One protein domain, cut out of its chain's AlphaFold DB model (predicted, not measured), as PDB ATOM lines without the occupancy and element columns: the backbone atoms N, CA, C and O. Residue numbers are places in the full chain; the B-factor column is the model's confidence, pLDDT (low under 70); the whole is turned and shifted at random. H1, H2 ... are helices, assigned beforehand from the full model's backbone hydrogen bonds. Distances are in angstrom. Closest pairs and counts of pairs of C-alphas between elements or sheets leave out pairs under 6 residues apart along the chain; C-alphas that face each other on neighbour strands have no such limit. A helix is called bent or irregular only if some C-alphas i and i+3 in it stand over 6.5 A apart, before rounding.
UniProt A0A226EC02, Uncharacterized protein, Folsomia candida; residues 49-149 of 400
ATOM      1  N   LEU A  49     -28.096  12.847  -3.597       62.69
ATOM      2  CA  LEU A  49     -26.910  12.045  -3.351       62.69
ATOM      3  C   LEU A  49     -26.681  11.849  -1.846       62.69
ATOM      4  O   LEU A  49     -26.582  10.720  -1.391       62.69
ATOM      5  N   VAL A  50     -26.688  12.921  -1.048       62.03
ATOM      6  CA  VAL A  50     -26.431  12.833   0.402       62.03
ATOM      7  C   VAL A  50     -27.474  11.961   1.099       62.03
ATOM      8  O   VAL A  50     -27.114  11.130   1.924       62.03
ATOM      9  N   VAL A  51     -28.751  12.082   0.726       54.69
ATOM     10  CA  VAL A  51     -29.831  11.255   1.293       54.69
ATOM     11  C   VAL A  51     -29.679   9.777   0.907       54.69
ATOM     12  O   VAL A  51     -29.966   8.909   1.725       54.69
ATOM     13  N   SER A  52     -29.187   9.487  -0.300       52.03
ATOM     14  CA  SER A  52     -28.903   8.120  -0.761       52.03
ATOM     15  C   SER A  52     -27.659   7.511  -0.094       52.03
ATOM     16  O   SER A  52     -27.649   6.336   0.263       52.03
ATOM     17  N   PHE A  53     -26.614   8.314   0.128       55.88
ATOM     18  CA  PHE A  53     -25.342   7.858   0.698       55.88
ATOM     19  C   PHE A  53     -25.330   7.816   2.229       55.88
ATOM     20  O   PHE A  53     -24.561   7.054   2.810       55.88
ATOM     21  N   PHE A  54     -26.181   8.588   2.906       59.06
ATOM     22  CA  PHE A  54     -26.205   8.663   4.368       59.06
ATOM     23  C   PHE A  54     -26.433   7.302   5.064       59.06
ATOM     24  O   PHE A  54     -25.677   6.989   5.987       59.06
ATOM     25  N   PRO A  55     -27.366   6.435   4.617       49.88
ATOM     26  CA  PRO A  55     -27.520   5.087   5.169       49.88
ATOM     27  C   PRO A  55     -26.283   4.203   4.953       49.88
ATOM     28  O   PRO A  55     -25.892   3.459   5.851       49.88
ATOM     29  N   ALA A  56     -25.626   4.321   3.792       54.94
ATOM     30  CA  ALA A  56     -24.402   3.584   3.486       54.94
ATOM     31  C   ALA A  56     -23.223   4.040   4.364       54.94
ATOM     32  O   ALA A  56     -22.455   3.206   4.840       54.94
ATOM     33  N   ILE A  57     -23.115   5.344   4.643       62.62
ATOM     34  CA  ILE A  57     -22.097   5.912   5.537       62.62
ATOM     35  C   ILE A  57     -22.343   5.480   6.987       62.62
ATOM     36  O   ILE A  57     -21.402   5.074   7.662       62.62
ATOM     37  N   LEU A  58     -23.595   5.504   7.460       57.69
ATOM     38  CA  LEU A  58     -23.955   5.005   8.793       57.69
ATOM     39  C   LEU A  58     -23.642   3.515   8.950       57.69
ATOM     40  O   LEU A  58     -23.105   3.105   9.978       57.69
ATOM     41  N   PHE A  59     -23.938   2.710   7.928       53.41
ATOM     42  CA  PHE A  59     -23.615   1.287   7.922       53.41
ATOM     43  C   PHE A  59     -22.099   1.049   7.920       53.41
ATOM     44  O   PHE A  59     -21.599   0.288   8.746       53.41
ATOM     45  N   ALA A  60     -21.351   1.749   7.061       63.22
ATOM     46  CA  ALA A  60     -19.893   1.675   7.028       63.22
ATOM     47  C   ALA A  60     -19.267   2.100   8.366       63.22
ATOM     48  O   ALA A  60     -18.357   1.436   8.854       63.22
ATOM     49  N   ALA A  61     -19.795   3.151   9.000       59.31
ATOM     50  CA  ALA A  61     -19.362   3.601  10.318       59.31
ATOM     51  C   ALA A  61     -19.670   2.567  11.411       59.31
ATOM     52  O   ALA A  61     -18.819   2.311  12.257       59.31
ATOM     53  N   ALA A  62     -20.844   1.928  11.387       57.97
ATOM     54  CA  ALA A  62     -21.198   0.878  12.342       57.97
ATOM     55  C   ALA A  62     -20.292  -0.357  12.203       57.97
ATOM     56  O   ALA A  62     -19.796  -0.872  13.204       57.97
ATOM     57  N   VAL A  63     -20.020  -0.793  10.968       60.38
ATOM     58  CA  VAL A  63     -19.085  -1.892  10.683       60.38
ATOM     59  C   VAL A  63     -17.670  -1.519  11.123       60.38
ATOM     60  O   VAL A  63     -17.010  -2.307  11.796       60.38
ATOM     61  N   PHE A  64     -17.218  -0.303  10.814       68.88
ATOM     62  CA  PHE A  64     -15.907   0.189  11.225       68.88
ATOM     63  C   PHE A  64     -15.764   0.244  12.750       68.88
ATOM     64  O   PHE A  64     -14.777  -0.253  13.282       68.88
ATOM     65  N   LEU A  65     -16.755   0.777  13.470       60.38
ATOM     66  CA  LEU A  65     -16.757   0.825  14.936       60.38
ATOM     67  C   LEU A  65     -16.792  -0.576  15.557       60.38
ATOM     68  O   LEU A  65     -16.149  -0.803  16.580       60.38
ATOM     69  N   PHE A  66     -17.491  -1.528  14.936       58.47
ATOM     70  CA  PHE A  66     -17.508  -2.921  15.378       58.47
ATOM     71  C   PHE A  66     -16.137  -3.599  15.208       58.47
ATOM     72  O   PHE A  66     -15.641  -4.239  16.140       58.47
ATOM     73  N   VAL A  67     -15.490  -3.407  14.052       68.00
ATOM     74  CA  VAL A  67     -14.123  -3.886  13.777       68.00
ATOM     75  C   VAL A  67     -13.117  -3.214  14.718       68.00
ATOM     76  O   VAL A  67     -12.319  -3.884  15.365       68.00
ATOM     77  N   ALA A  68     -13.191  -1.894  14.887       68.00
ATOM     78  CA  ALA A  68     -12.322  -1.154  15.799       68.00
ATOM     79  C   ALA A  68     -12.504  -1.606  17.260       68.00
ATOM     80  O   ALA A  68     -11.521  -1.804  17.970       68.00
ATOM     81  N   GLY A  69     -13.745  -1.837  17.700       62.97
ATOM     82  CA  GLY A  69     -14.047  -2.351  19.037       62.97
ATOM     83  C   GLY A  69     -13.507  -3.763  19.284       62.97
ATOM     84  O   GLY A  69     -13.097  -4.079  20.402       62.97
ATOM     85  N   THR A  70     -13.452  -4.600  18.246       58.81
ATOM     86  CA  THR A  70     -12.843  -5.937  18.327       58.81
ATOM     87  C   THR A  70     -11.314  -5.875  18.328       58.81
ATOM     88  O   THR A  70     -10.690  -6.571  19.127       58.81
ATOM     89  N   PHE A  71     -10.703  -4.975  17.551       67.19
ATOM     90  CA  PHE A  71      -9.253  -4.730  17.589       67.19
ATOM     91  C   PHE A  71      -8.774  -4.118  18.915       67.19
ATOM     92  O   PHE A  71      -7.742  -4.526  19.443       67.19
ATOM     93  N   LEU A  72      -9.532  -3.190  19.504       67.38
ATOM     94  CA  LEU A  72      -9.187  -2.552  20.783       67.38
ATOM     95  C   LEU A  72      -9.205  -3.523  21.976       67.38
ATOM     96  O   LEU A  72      -8.518  -3.281  22.965       67.38
ATOM     97  N   ARG A  73      -9.955  -4.632  21.901       57.38
ATOM     98  CA  ARG A  73      -9.977  -5.681  22.942       57.38
ATOM     99  C   ARG A  73      -8.919  -6.774  22.757       57.38
ATOM    100  O   ARG A  73      -8.693  -7.549  23.682       57.38
ATOM    101  N   PHE A  74      -8.257  -6.818  21.603       55.25
ATOM    102  CA  PHE A  74      -7.272  -7.842  21.246       55.25
ATOM    103  C   PHE A  74      -5.993  -7.891  22.124       55.25
ATOM    104  O   PHE A  74      -5.497  -8.993  22.351       55.25
ATOM    105  N   PRO A  75      -5.441  -6.786  22.679       52.97
ATOM    106  CA  PRO A  75      -4.136  -6.831  23.357       52.97
ATOM    107  C   PRO A  75      -4.149  -7.309  24.828       52.97
ATOM    108  O   PRO A  75      -3.115  -7.247  25.486       52.97
ATOM    109  N   LEU A  76      -5.275  -7.792  25.369       58.72
ATOM    110  CA  LEU A  76      -5.411  -8.120  26.804       58.72
ATOM    111  C   LEU A  76      -5.425  -9.621  27.151       58.72
ATOM    112  O   LEU A  76      -5.532  -9.968  28.327       58.72
ATOM    113  N   LEU A  77      -5.307 -10.525  26.174       51.12
ATOM    114  CA  LEU A  77      -5.473 -11.969  26.396       51.12
ATOM    115  C   LEU A  77      -4.133 -12.714  26.331       51.12
ATOM    116  O   LEU A  77      -3.525 -12.879  25.279       51.12
ATOM    117  N   LYS A  78      -3.674 -13.165  27.504       66.50
ATOM    118  CA  LYS A  78      -2.388 -13.852  27.728       66.50
ATOM    119  C   LYS A  78      -2.406 -15.348  27.333       66.50
ATOM    120  O   LYS A  78      -1.358 -15.984  27.384       66.50
ATOM    121  N   ASN A  79      -3.551 -15.912  26.917       60.00
ATOM    122  CA  ASN A  79      -3.700 -17.318  26.504       60.00
ATOM    123  C   ASN A  79      -4.010 -17.425  24.995       60.00
ATOM    124  O   ASN A  79      -5.131 -17.214  24.550       60.00
ATOM    125  N   SER A  80      -3.008 -17.765  24.178       58.94
ATOM    126  CA  SER A  80      -3.009 -17.407  22.747       58.94
ATOM    127  C   SER A  80      -3.907 -18.225  21.806       58.94
ATOM    128  O   SER A  80      -4.192 -17.747  20.712       58.94
ATOM    129  N   MET A  81      -4.363 -19.431  22.172       58.16
ATOM    130  CA  MET A  81      -5.066 -20.311  21.215       58.16
ATOM    131  C   MET A  81      -6.579 -20.427  21.421       58.16
ATOM    132  O   MET A  81      -7.327 -20.340  20.449       58.16
ATOM    133  N   GLY A  82      -7.048 -20.612  22.659       65.94
ATOM    134  CA  GLY A  82      -8.486 -20.741  22.935       65.94
ATOM    135  C   GLY A  82      -9.246 -19.441  22.677       65.94
ATOM    136  O   GLY A  82     -10.328 -19.450  22.091       65.94
ATOM    137  N   ASP A  83      -8.627 -18.318  23.033       68.94
ATOM    138  CA  ASP A  83      -9.234 -17.000  22.897       68.94
ATOM    139  C   ASP A  83      -9.380 -16.606  21.424       68.94
ATOM    140  O   ASP A  83     -10.430 -16.114  21.013       68.94
ATOM    141  N   LEU A  84      -8.380 -16.902  20.588       73.38
ATOM    142  CA  LEU A  84      -8.392 -16.541  19.169       73.38
ATOM    143  C   LEU A  84      -9.515 -17.255  18.400       73.38
ATOM    144  O   LEU A  84     -10.156 -16.657  17.534       73.38
ATOM    145  N   LEU A  85      -9.809 -18.504  18.763       70.00
ATOM    146  CA  LEU A  85     -10.889 -19.296  18.176       70.00
ATOM    147  C   LEU A  85     -12.268 -18.728  18.553       70.00
ATOM    148  O   LEU A  85     -13.123 -18.547  17.685       70.00
ATOM    149  N   ILE A  86     -12.458 -18.358  19.826       73.19
ATOM    150  CA  ILE A  86     -13.688 -17.711  20.309       73.19
ATOM    151  C   ILE A  86     -13.895 -16.374  19.593       73.19
ATOM    152  O   ILE A  86     -14.974 -16.126  19.056       73.19
ATOM    153  N   TRP A  87     -12.861 -15.536  19.514       74.56
ATOM    154  CA  TRP A  87     -12.949 -14.243  18.836       74.56
ATOM    155  C   TRP A  87     -13.235 -14.377  17.345       74.56
ATOM    156  O   TRP A  87     -14.056 -13.627  16.824       74.56
ATOM    157  N   THR A  88     -12.627 -15.360  16.677       75.50
ATOM    158  CA  THR A  88     -12.904 -15.650  15.264       75.50
ATOM    159  C   THR A  88     -14.376 -16.006  15.063       75.50
ATOM    160  O   THR A  88     -15.009 -15.489  14.147       75.50
ATOM    161  N   PHE A  89     -14.979 -16.813  15.941       73.50
ATOM    162  CA  PHE A  89     -16.419 -17.090  15.868       73.50
ATOM    163  C   PHE A  89     -17.282 -15.845  16.129       73.50
ATOM    164  O   PHE A  89     -18.261 -15.608  15.418       73.50
ATOM    165  N   TYR A  90     -16.908 -15.004  17.096       76.00
ATOM    166  CA  TYR A  90     -17.631 -13.761  17.386       76.00
ATOM    167  C   TYR A  90     -17.599 -12.763  16.225       76.00
ATOM    168  O   TYR A  90     -18.609 -12.117  15.957       76.00
ATOM    169  N   THR A  91     -16.466 -12.623  15.533       77.75
ATOM    170  CA  THR A  91     -16.319 -11.686  14.408       77.75
ATOM    171  C   THR A  91     -16.909 -12.232  13.115       77.75
ATOM    172  O   THR A  91     -17.485 -11.475  12.335       77.75
ATOM    173  N   THR A  92     -16.827 -13.544  12.891       77.75
ATOM    174  CA  THR A  92     -17.423 -14.185  11.710       77.75
ATOM    175  C   THR A  92     -18.947 -14.204  11.763       77.75
ATOM    176  O   THR A  92     -19.574 -14.111  10.714       77.75
ATOM    177  N   THR A  93     -19.561 -14.240  12.951       79.00
ATOM    178  CA  THR A  93     -21.027 -14.257  13.115       79.00
ATOM    179  C   THR A  93     -21.750 -13.073  12.445       79.00
ATOM    180  O   THR A  93     -22.630 -13.321  11.621       79.00
ATOM    181  N   PRO A  94     -21.413 -11.794  12.710       81.44
ATOM    182  CA  PRO A  94     -22.064 -10.661  12.049       81.44
ATOM    183  C   PRO A  94     -21.733 -10.579  10.556       81.44
ATOM    184  O   PRO A  94     -22.584 -10.164   9.777       81.44
ATOM    185  N   ILE A  95     -20.537 -11.011  10.132       78.88
ATOM    186  CA  ILE A  95     -20.178 -11.083   8.706       78.88
ATOM    187  C   ILE A  95     -21.060 -12.122   8.005       78.88
ATOM    188  O   ILE A  95     -21.652 -11.831   6.970       78.88
ATOM    189  N   ALA A  96     -21.218 -13.308   8.593       76.50
ATOM    190  CA  ALA A  96     -22.096 -14.352   8.084       76.50
ATOM    191  C   ALA A  96     -23.567 -13.908   8.085       76.50
ATOM    192  O   ALA A  96     -24.279 -14.144   7.110       76.50
ATOM    193  N   ALA A  97     -24.023 -13.202   9.124       82.06
ATOM    194  CA  ALA A  97     -25.366 -12.625   9.174       82.06
ATOM    195  C   ALA A  97     -25.569 -11.560   8.079       82.06
ATOM    196  O   ALA A  97     -26.603 -11.543   7.412       82.06
ATOM    197  N   ALA A  98     -24.569 -10.711   7.829       82.31
ATOM    198  CA  ALA A  98     -24.603  -9.719   6.759       82.31
ATOM    199  C   ALA A  98     -24.656 -10.383   5.383       82.31
ATOM    200  O   ALA A  98     -25.539 -10.066   4.591       82.31
ATOM    201  N   VAL A  99     -23.778 -11.353   5.121       80.88
ATOM    202  CA  VAL A  99     -23.750 -12.102   3.857       80.88
ATOM    203  C   VAL A  99     -25.071 -12.833   3.626       80.88
ATOM    204  O   VAL A  99     -25.650 -12.711   2.549       80.88
ATOM    205  N   THR A 100     -25.604 -13.527   4.634       80.06
ATOM    206  CA  THR A 100     -26.891 -14.235   4.513       80.06
ATOM    207  C   THR A 100     -28.060 -13.274   4.293       80.06
ATOM    208  O   THR A 100     -28.911 -13.554   3.451       80.06
ATOM    209  N   THR A 101     -28.076 -12.112   4.954       85.44
ATOM    210  CA  THR A 101     -29.122 -11.092   4.751       85.44
ATOM    211  C   THR A 101     -29.021 -10.434   3.367       85.44
ATOM    212  O   THR A 101     -30.041 -10.221   2.711       85.44
ATOM    213  N   CYS A 102     -27.805 -10.157   2.880       84.00
ATOM    214  CA  CYS A 102     -27.557  -9.608   1.540       84.00
ATOM    215  C   CYS A 102     -27.964 -10.582   0.431       84.00
ATOM    216  O   CYS A 102     -28.592 -10.182  -0.545       84.00
ATOM    217  N   LEU A 103     -27.675 -11.873   0.607       82.69
ATOM    218  CA  LEU A 103     -28.115 -12.931  -0.303       82.69
ATOM    219  C   LEU A 103     -29.614 -13.251  -0.165       82.69
ATOM    220  O   LEU A 103     -30.112 -14.134  -0.858       82.69
ATOM    221  N   SER A 104     -30.339 -12.549   0.717       82.00
ATOM    222  CA  SER A 104     -31.752 -12.804   1.032       82.00
ATOM    223  C   SER A 104     -32.021 -14.252   1.467       82.00
ATOM    224  O   SER A 104     -33.095 -14.798   1.222       82.00
ATOM    225  N   MET A 105     -31.030 -14.876   2.112       75.62
ATOM    226  CA  MET A 105     -31.099 -16.231   2.664       75.62
ATOM    227  C   MET A 105     -31.583 -16.256   4.118       75.62
ATOM    228  O   MET A 105     -31.743 -17.333   4.688       75.62
ATOM    229  N   ASP A 106     -31.810 -15.104   4.749       78.12
ATOM    230  CA  ASP A 106     -32.306 -15.059   6.118       78.12
ATOM    231  C   ASP A 106     -33.781 -15.501   6.199       78.12
ATOM    232  O   ASP A 106     -34.635 -15.038   5.434       78.12
ATOM    233  N   PRO A 107     -34.129 -16.344   7.185       70.81
ATOM    234  CA  PRO A 107     -35.500 -16.816   7.382       70.81
ATOM    235  C   PRO A 107     -36.451 -15.702   7.849       70.81
ATOM    236  O   PRO A 107     -37.670 -15.883   7.862       70.81
ATOM    237  N   ILE A 108     -35.913 -14.541   8.236       83.88
ATOM    238  CA  ILE A 108     -36.680 -13.415   8.768       83.88
ATOM    239  C   ILE A 108     -37.377 -12.656   7.637       83.88
ATOM    240  O   ILE A 108     -38.493 -12.192   7.842       83.88
ATOM    241  N   LEU A 109     -36.797 -12.579   6.435       85.94
ATOM    242  CA  LEU A 109     -37.413 -11.927   5.275       85.94
ATOM    243  C   LEU A 109     -38.829 -12.433   4.930       85.94
ATOM    244  O   LEU A 109     -39.749 -11.614   4.828       85.94
ATOM    245  N   PRO A 110     -39.062 -13.743   4.720       80.50
ATOM    246  CA  PRO A 110     -40.403 -14.246   4.430       80.50
ATOM    247  C   PRO A 110     -41.355 -14.040   5.613       80.50
ATOM    248  O   PRO A 110     -42.526 -13.729   5.400       80.50
ATOM    249  N   PHE A 111     -40.855 -14.132   6.849       80.00
ATOM    250  CA  PHE A 111     -41.646 -13.851   8.044       80.00
ATOM    251  C   PHE A 111     -42.068 -12.379   8.119       80.00
ATOM    252  O   PHE A 111     -43.249 -12.089   8.295       80.00
ATOM    253  N   SER A 112     -41.144 -11.437   7.915       87.19
ATOM    254  CA  SER A 112     -41.449 -10.007   7.929       87.19
ATOM    255  C   SER A 112     -42.426  -9.654   6.812       87.19
ATOM    256  O   SER A 112     -43.400  -8.952   7.063       87.19
ATOM    257  N   LYS A 113     -42.245 -10.206   5.603       89.44
ATOM    258  CA  LYS A 113     -43.202 -10.038   4.496       89.44
ATOM    259  C   LYS A 113     -44.583 -10.584   4.851       89.44
ATOM    260  O   LYS A 113     -45.579  -9.898   4.637       89.44
ATOM    261  N   PHE A 114     -44.660 -11.784   5.424       84.12
ATOM    262  CA  PHE A 114     -45.921 -12.376   5.869       84.12
ATOM    263  C   PHE A 114     -46.626 -11.510   6.923       84.12
ATOM    264  O   PHE A 114     -47.806 -11.200   6.761       84.12
ATOM    265  N   VAL A 115     -45.908 -11.067   7.959       86.69
ATOM    266  CA  VAL A 115     -46.451 -10.204   9.022       86.69
ATOM    267  C   VAL A 115     -46.959  -8.883   8.446       86.69
ATOM    268  O   VAL A 115     -48.087  -8.489   8.738       86.69
ATOM    269  N   LEU A 116     -46.182  -8.234   7.573       91.88
ATOM    270  CA  LEU A 116     -46.581  -6.983   6.919       91.88
ATOM    271  C   LEU A 116     -47.803  -7.159   6.010       91.88
ATOM    272  O   LEU A 116     -48.654  -6.275   5.949       91.88
ATOM    273  N   THR A 117     -47.920  -8.316   5.353       90.69
ATOM    274  CA  THR A 117     -49.052  -8.637   4.471       90.69
ATOM    275  C   THR A 117     -50.325  -8.908   5.273       90.69
ATOM    276  O   THR A 117     -51.414  -8.503   4.875       90.69
ATOM    277  N   LYS A 118     -50.212  -9.594   6.417       89.81
ATOM    278  CA  LYS A 118     -51.353  -9.922   7.283       89.81
ATOM    279  C   LYS A 118     -51.800  -8.752   8.161       89.81
ATOM    280  O   LYS A 118     -52.974  -8.692   8.513       89.81
ATOM    281  N   LEU A 119     -50.901  -7.825   8.489       94.81
ATOM    282  CA  LEU A 119     -51.167  -6.672   9.353       94.81
ATOM    283  C   LEU A 119     -50.923  -5.349   8.601       94.81
ATOM    284  O   LEU A 119     -49.927  -4.665   8.848       94.81
ATOM    285  N   PRO A 120     -51.855  -4.912   7.731       94.44
ATOM    286  CA  PRO A 120     -51.685  -3.690   6.940       94.44
ATOM    287  C   PRO A 120     -51.577  -2.421   7.802       94.44
ATOM    288  O   PRO A 120     -51.007  -1.418   7.372       94.44
ATOM    289  N   GLN A 121     -52.105  -2.444   9.032       96.75
ATOM    290  CA  GLN A 121     -51.943  -1.351   9.997       96.75
ATOM    291  C   GLN A 121     -50.479  -1.180  10.422       96.75
ATOM    292  O   GLN A 121     -49.981  -0.057  10.459       96.75
ATOM    293  N   LEU A 122     -49.776  -2.288  10.672       93.62
ATOM    294  CA  LEU A 122     -48.366  -2.282  11.058       93.62
ATOM    295  C   LEU A 122     -47.493  -1.756   9.914       93.62
ATOM    296  O   LEU A 122     -46.609  -0.936  10.151       93.62
ATOM    297  N   HIS A 123     -47.807  -2.128   8.669       94.75
ATOM    298  CA  HIS A 123     -47.146  -1.568   7.489       94.75
ATOM    299  C   HIS A 123     -47.302  -0.040   7.406       94.75
ATOM    300  O   HIS A 123     -46.318   0.664   7.210       94.75
ATOM    301  N   LYS A 124     -48.512   0.501   7.630       95.56
ATOM    302  CA  LYS A 124     -48.745   1.960   7.634       95.56
ATOM    303  C   LYS A 124     -47.947   2.680   8.724       95.56
ATOM    304  O   LYS A 124     -47.415   3.756   8.466       95.56
ATOM    305  N   ILE A 125     -47.863   2.096   9.919       95.94
ATOM    306  CA  ILE A 125     -47.099   2.654  11.043       95.94
ATOM    307  C   ILE A 125     -45.600   2.639  10.731       95.94
ATOM    308  O   ILE A 125     -44.925   3.648  10.914       95.94
ATOM    309  N   LEU A 126     -45.072   1.530  10.210       93.94
ATOM    310  CA  LEU A 126     -43.663   1.455   9.825       93.94
ATOM    311  C   LEU A 126     -43.330   2.405   8.676       93.94
ATOM    312  O   LEU A 126     -42.300   3.066   8.722       93.94
ATOM    313  N   LEU A 127     -44.215   2.536   7.686       95.56
ATOM    314  CA  LEU A 127     -44.049   3.501   6.602       95.56
ATOM    315  C   LEU A 127     -44.063   4.942   7.138       95.56
ATOM    316  O   LEU A 127     -43.317   5.782   6.647       95.56
ATOM    317  N   PHE A 128     -44.864   5.234   8.168       94.50
ATOM    318  CA  PHE A 128     -44.840   6.523   8.862       94.50
ATOM    319  C   PHE A 128     -43.488   6.779   9.549       94.50
ATOM    320  O   PHE A 128     -42.912   7.849   9.356       94.50
ATOM    321  N   PHE A 129     -42.940   5.793  10.269       90.50
ATOM    322  CA  PHE A 129     -41.598   5.891  10.861       90.50
ATOM    323  C   PHE A 129     -40.487   6.009   9.809       90.50
ATOM    324  O   PHE A 129     -39.526   6.745  10.011       90.50
ATOM    325  N   ALA A 130     -40.651   5.366   8.653       92.06
ATOM    326  CA  ALA A 130     -39.756   5.462   7.503       92.06
ATOM    327  C   ALA A 130     -39.949   6.752   6.679       92.06
ATOM    328  O   ALA A 130     -39.637   6.791   5.488       92.06
ATOM    329  N   LEU A 131     -40.498   7.812   7.283       93.56
ATOM    330  CA  LEU A 131     -40.719   9.117   6.647       93.56
ATOM    331  C   LEU A 131     -41.547   9.032   5.356       93.56
ATOM    332  O   LEU A 131     -41.362   9.816   4.424       93.56
ATOM    333  N   ARG A 132     -42.478   8.073   5.303       90.94
ATOM    334  CA  ARG A 132     -43.341   7.781   4.150       90.94
ATOM    335  C   ARG A 132     -42.567   7.387   2.884       90.94
ATOM    336  O   ARG A 132     -43.098   7.502   1.782       90.94
ATOM    337  N   SER A 133     -41.329   6.929   3.030       93.00
ATOM    338  CA  SER A 133     -40.483   6.484   1.931       93.00
ATOM    339  C   SER A 133     -40.302   4.969   1.979       93.00
ATOM    340  O   SER A 133     -39.878   4.414   2.992       93.00
ATOM    341  N   GLU A 134     -40.613   4.296   0.870       92.31
ATOM    342  CA  GLU A 134     -40.457   2.841   0.757       92.31
ATOM    343  C   GLU A 134     -38.984   2.419   0.824       92.31
ATOM    344  O   GLU A 134     -38.664   1.426   1.467       92.31
ATOM    345  N   THR A 135     -38.062   3.223   0.282       92.06
ATOM    346  CA  THR A 135     -36.623   2.918   0.341       92.06
ATOM    347  C   THR A 135     -36.083   2.958   1.767       92.06
ATOM    348  O   THR A 135     -35.282   2.108   2.153       92.06
ATOM    349  N   PHE A 136     -36.542   3.913   2.581       90.12
ATOM    350  CA  PHE A 136     -36.199   3.946   4.002       90.12
ATOM    351  C   PHE A 136     -36.823   2.775   4.757       90.12
ATOM    352  O   PHE A 136     -36.173   2.216   5.636       90.12
ATOM    353  N   LEU A 137     -38.050   2.372   4.411       92.31
ATOM    354  CA  LEU A 137     -38.704   1.221   5.030       92.31
ATOM    355  C   LEU A 137     -37.926  -0.070   4.753       92.31
ATOM    356  O   LEU A 137     -37.646  -0.818   5.688       92.31
ATOM    357  N   ASP A 138     -37.525  -0.297   3.504       90.38
ATOM    358  CA  ASP A 138     -36.714  -1.453   3.116       90.38
ATOM    359  C   ASP A 138     -35.354  -1.451   3.817       90.38
ATOM    360  O   ASP A 138     -34.909  -2.491   4.306       90.38
ATOM    361  N   PHE A 139     -34.721  -0.280   3.950       89.69
ATOM    362  CA  PHE A 139     -33.483  -0.137   4.714       89.69
ATOM    363  C   PHE A 139     -33.681  -0.472   6.200       89.69
ATOM    364  O   PHE A 139     -32.902  -1.238   6.768       89.69
ATOM    365  N   TYR A 140     -34.743   0.032   6.835       90.44
ATOM    366  CA  TYR A 140     -35.057  -0.300   8.228       90.44
ATOM    367  C   TYR A 140     -35.349  -1.788   8.412       90.44
ATOM    368  O   TYR A 140     -34.849  -2.392   9.361       90.44
ATOM    369  N   LEU A 141     -36.109  -2.398   7.500       91.00
ATOM    370  CA  LEU A 141     -36.371  -3.836   7.515       91.00
ATOM    371  C   LEU A 141     -35.084  -4.639   7.321       91.00
ATOM    372  O   LEU A 141     -34.909  -5.655   7.989       91.00
ATOM    373  N   PHE A 142     -34.168  -4.186   6.465       89.88
ATOM    374  CA  PHE A 142     -32.857  -4.802   6.283       89.88
ATOM    375  C   PHE A 142     -32.006  -4.731   7.557       89.88
ATOM    376  O   PHE A 142     -31.519  -5.763   8.012       89.88
ATOM    377  N   VAL A 143     -31.873  -3.555   8.176       88.44
ATOM    378  CA  VAL A 143     -31.105  -3.383   9.426       88.44
ATOM    379  C   VAL A 143     -31.717  -4.201  10.561       88.44
ATOM    380  O   VAL A 143     -30.999  -4.865  11.306       88.44
ATOM    381  N   PHE A 144     -33.045  -4.202  10.670       88.69
ATOM    382  CA  PHE A 144     -33.765  -5.009  11.649       88.69
ATOM    383  C   PHE A 144     -33.521  -6.506  11.428       88.69
ATOM    384  O   PHE A 144     -33.174  -7.211  12.374       88.69
ATOM    385  N   ARG A 145     -33.639  -6.991  10.185       88.69
ATOM    386  CA  ARG A 145     -33.349  -8.386   9.813       88.69
ATOM    387  C   ARG A 145     -31.919  -8.768  10.151       88.69
ATOM    388  O   ARG A 145     -31.716  -9.791  10.792       88.69
ATOM    389  N   LEU A 146     -30.955  -7.929   9.787       85.88
ATOM    390  CA  LEU A 146     -29.547  -8.155  10.081       85.88
ATOM    391  C   LEU A 146     -29.295  -8.233  11.591       85.88
ATOM    392  O   LEU A 146     -28.620  -9.150  12.058       85.88
ATOM    393  N   GLY A 147     -29.872  -7.308  12.364       82.38
ATOM    394  CA  GLY A 147     -29.769  -7.296  13.820       82.38
ATOM    395  C   GLY A 147     -30.337  -8.568  14.448       82.38
ATOM    396  O   GLY A 147     -29.651  -9.237  15.218       82.38
ATOM    397  N   TRP A 148     -31.554  -8.959  14.065       84.12
ATOM    398  CA  TRP A 148     -32.185 -10.174  14.581       84.12
ATOM    399  C   TRP A 148     -31.497 -11.456  14.133       84.12
ATOM    400  O   TRP A 148     -31.329 -12.353  14.953       84.12
ATOM    401  N   ALA A 149     -31.066 -11.551  12.874       78.31
ATOM    402  CA  ALA A 149     -30.304 -12.694  12.381       78.31
ATOM    403  C   ALA A 149     -28.993 -12.839  13.160       78.31
ATOM    404  O   ALA A 149     -28.660 -13.935  13.599       78.31
TER     405      ALA A 149
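What this domain is: This is residues 49 to 149 of the 400 residues of an uncharacterized protein of Folsomia candida (UniProt A0A226EC02). Two long helices, H1 and H2, run opposite ways as a long, loose U; at the far end from their link, H3, H4 and H5 make a small three-sided head, in which H5 folds back toward the open end of the U and packs on the last part of H2. The bend of the U, residues 75 to 82, sticks out at one end of the long axis. The printed part has 101 residues, with five named helices, H1 to H5 in order, and no named strand; the class is all helix. It is loose, with a radius of gyration of the C-alphas of 17.4 A, and elongated, spanning 54 by 32 by 20 A.

Where its parts are: H1, residues 49 to 76, begins at C-alpha 49 (-26.910, 12.045, -3.351) and is 42.2 A long, with a kink of 28 degrees near residue 56; it is irregular, C-alphas 72 and 75 being 7.1 A apart. H2, residues 82 to 102, measures 30.7 A. H3 is residues 108 to 118, 15.2 A, and H4 residues 120 to 129, 14.5 A. H5, residues 134 to 149, 21.9 A, ends at C-alpha 149 (-30.304, -12.694, 12.381).

How they stand to each other: H5 is the hub. It touches H2 at a shallow tilt of 30 degrees, opposite ways, closest at the C-alphas of Ala 97 and Ala 149, 5.9 A. It only just touches H3, with 3 pairs of C-alphas within 8 A, the closest those of Ile 108 and Arg 145, 6.1 A. H1 and H2 are close but not clearly touching, closest at the C-alphas of Thr 70 and Thr 91, 7.8 A. Every O i to N i+4 pair is within hydrogen-bond range in H3, H4 and H5, against 19 of 24 in H1 and 15 of 17 in H2.

The domain as a whole: The C-alphas farthest apart, Lys 78 and Pro 120, are 54.5 A apart. The printed part has no cut, and its four links are tight. The mean pLDDT of the printed part is 76.7; residues 49 to 83 are under 70.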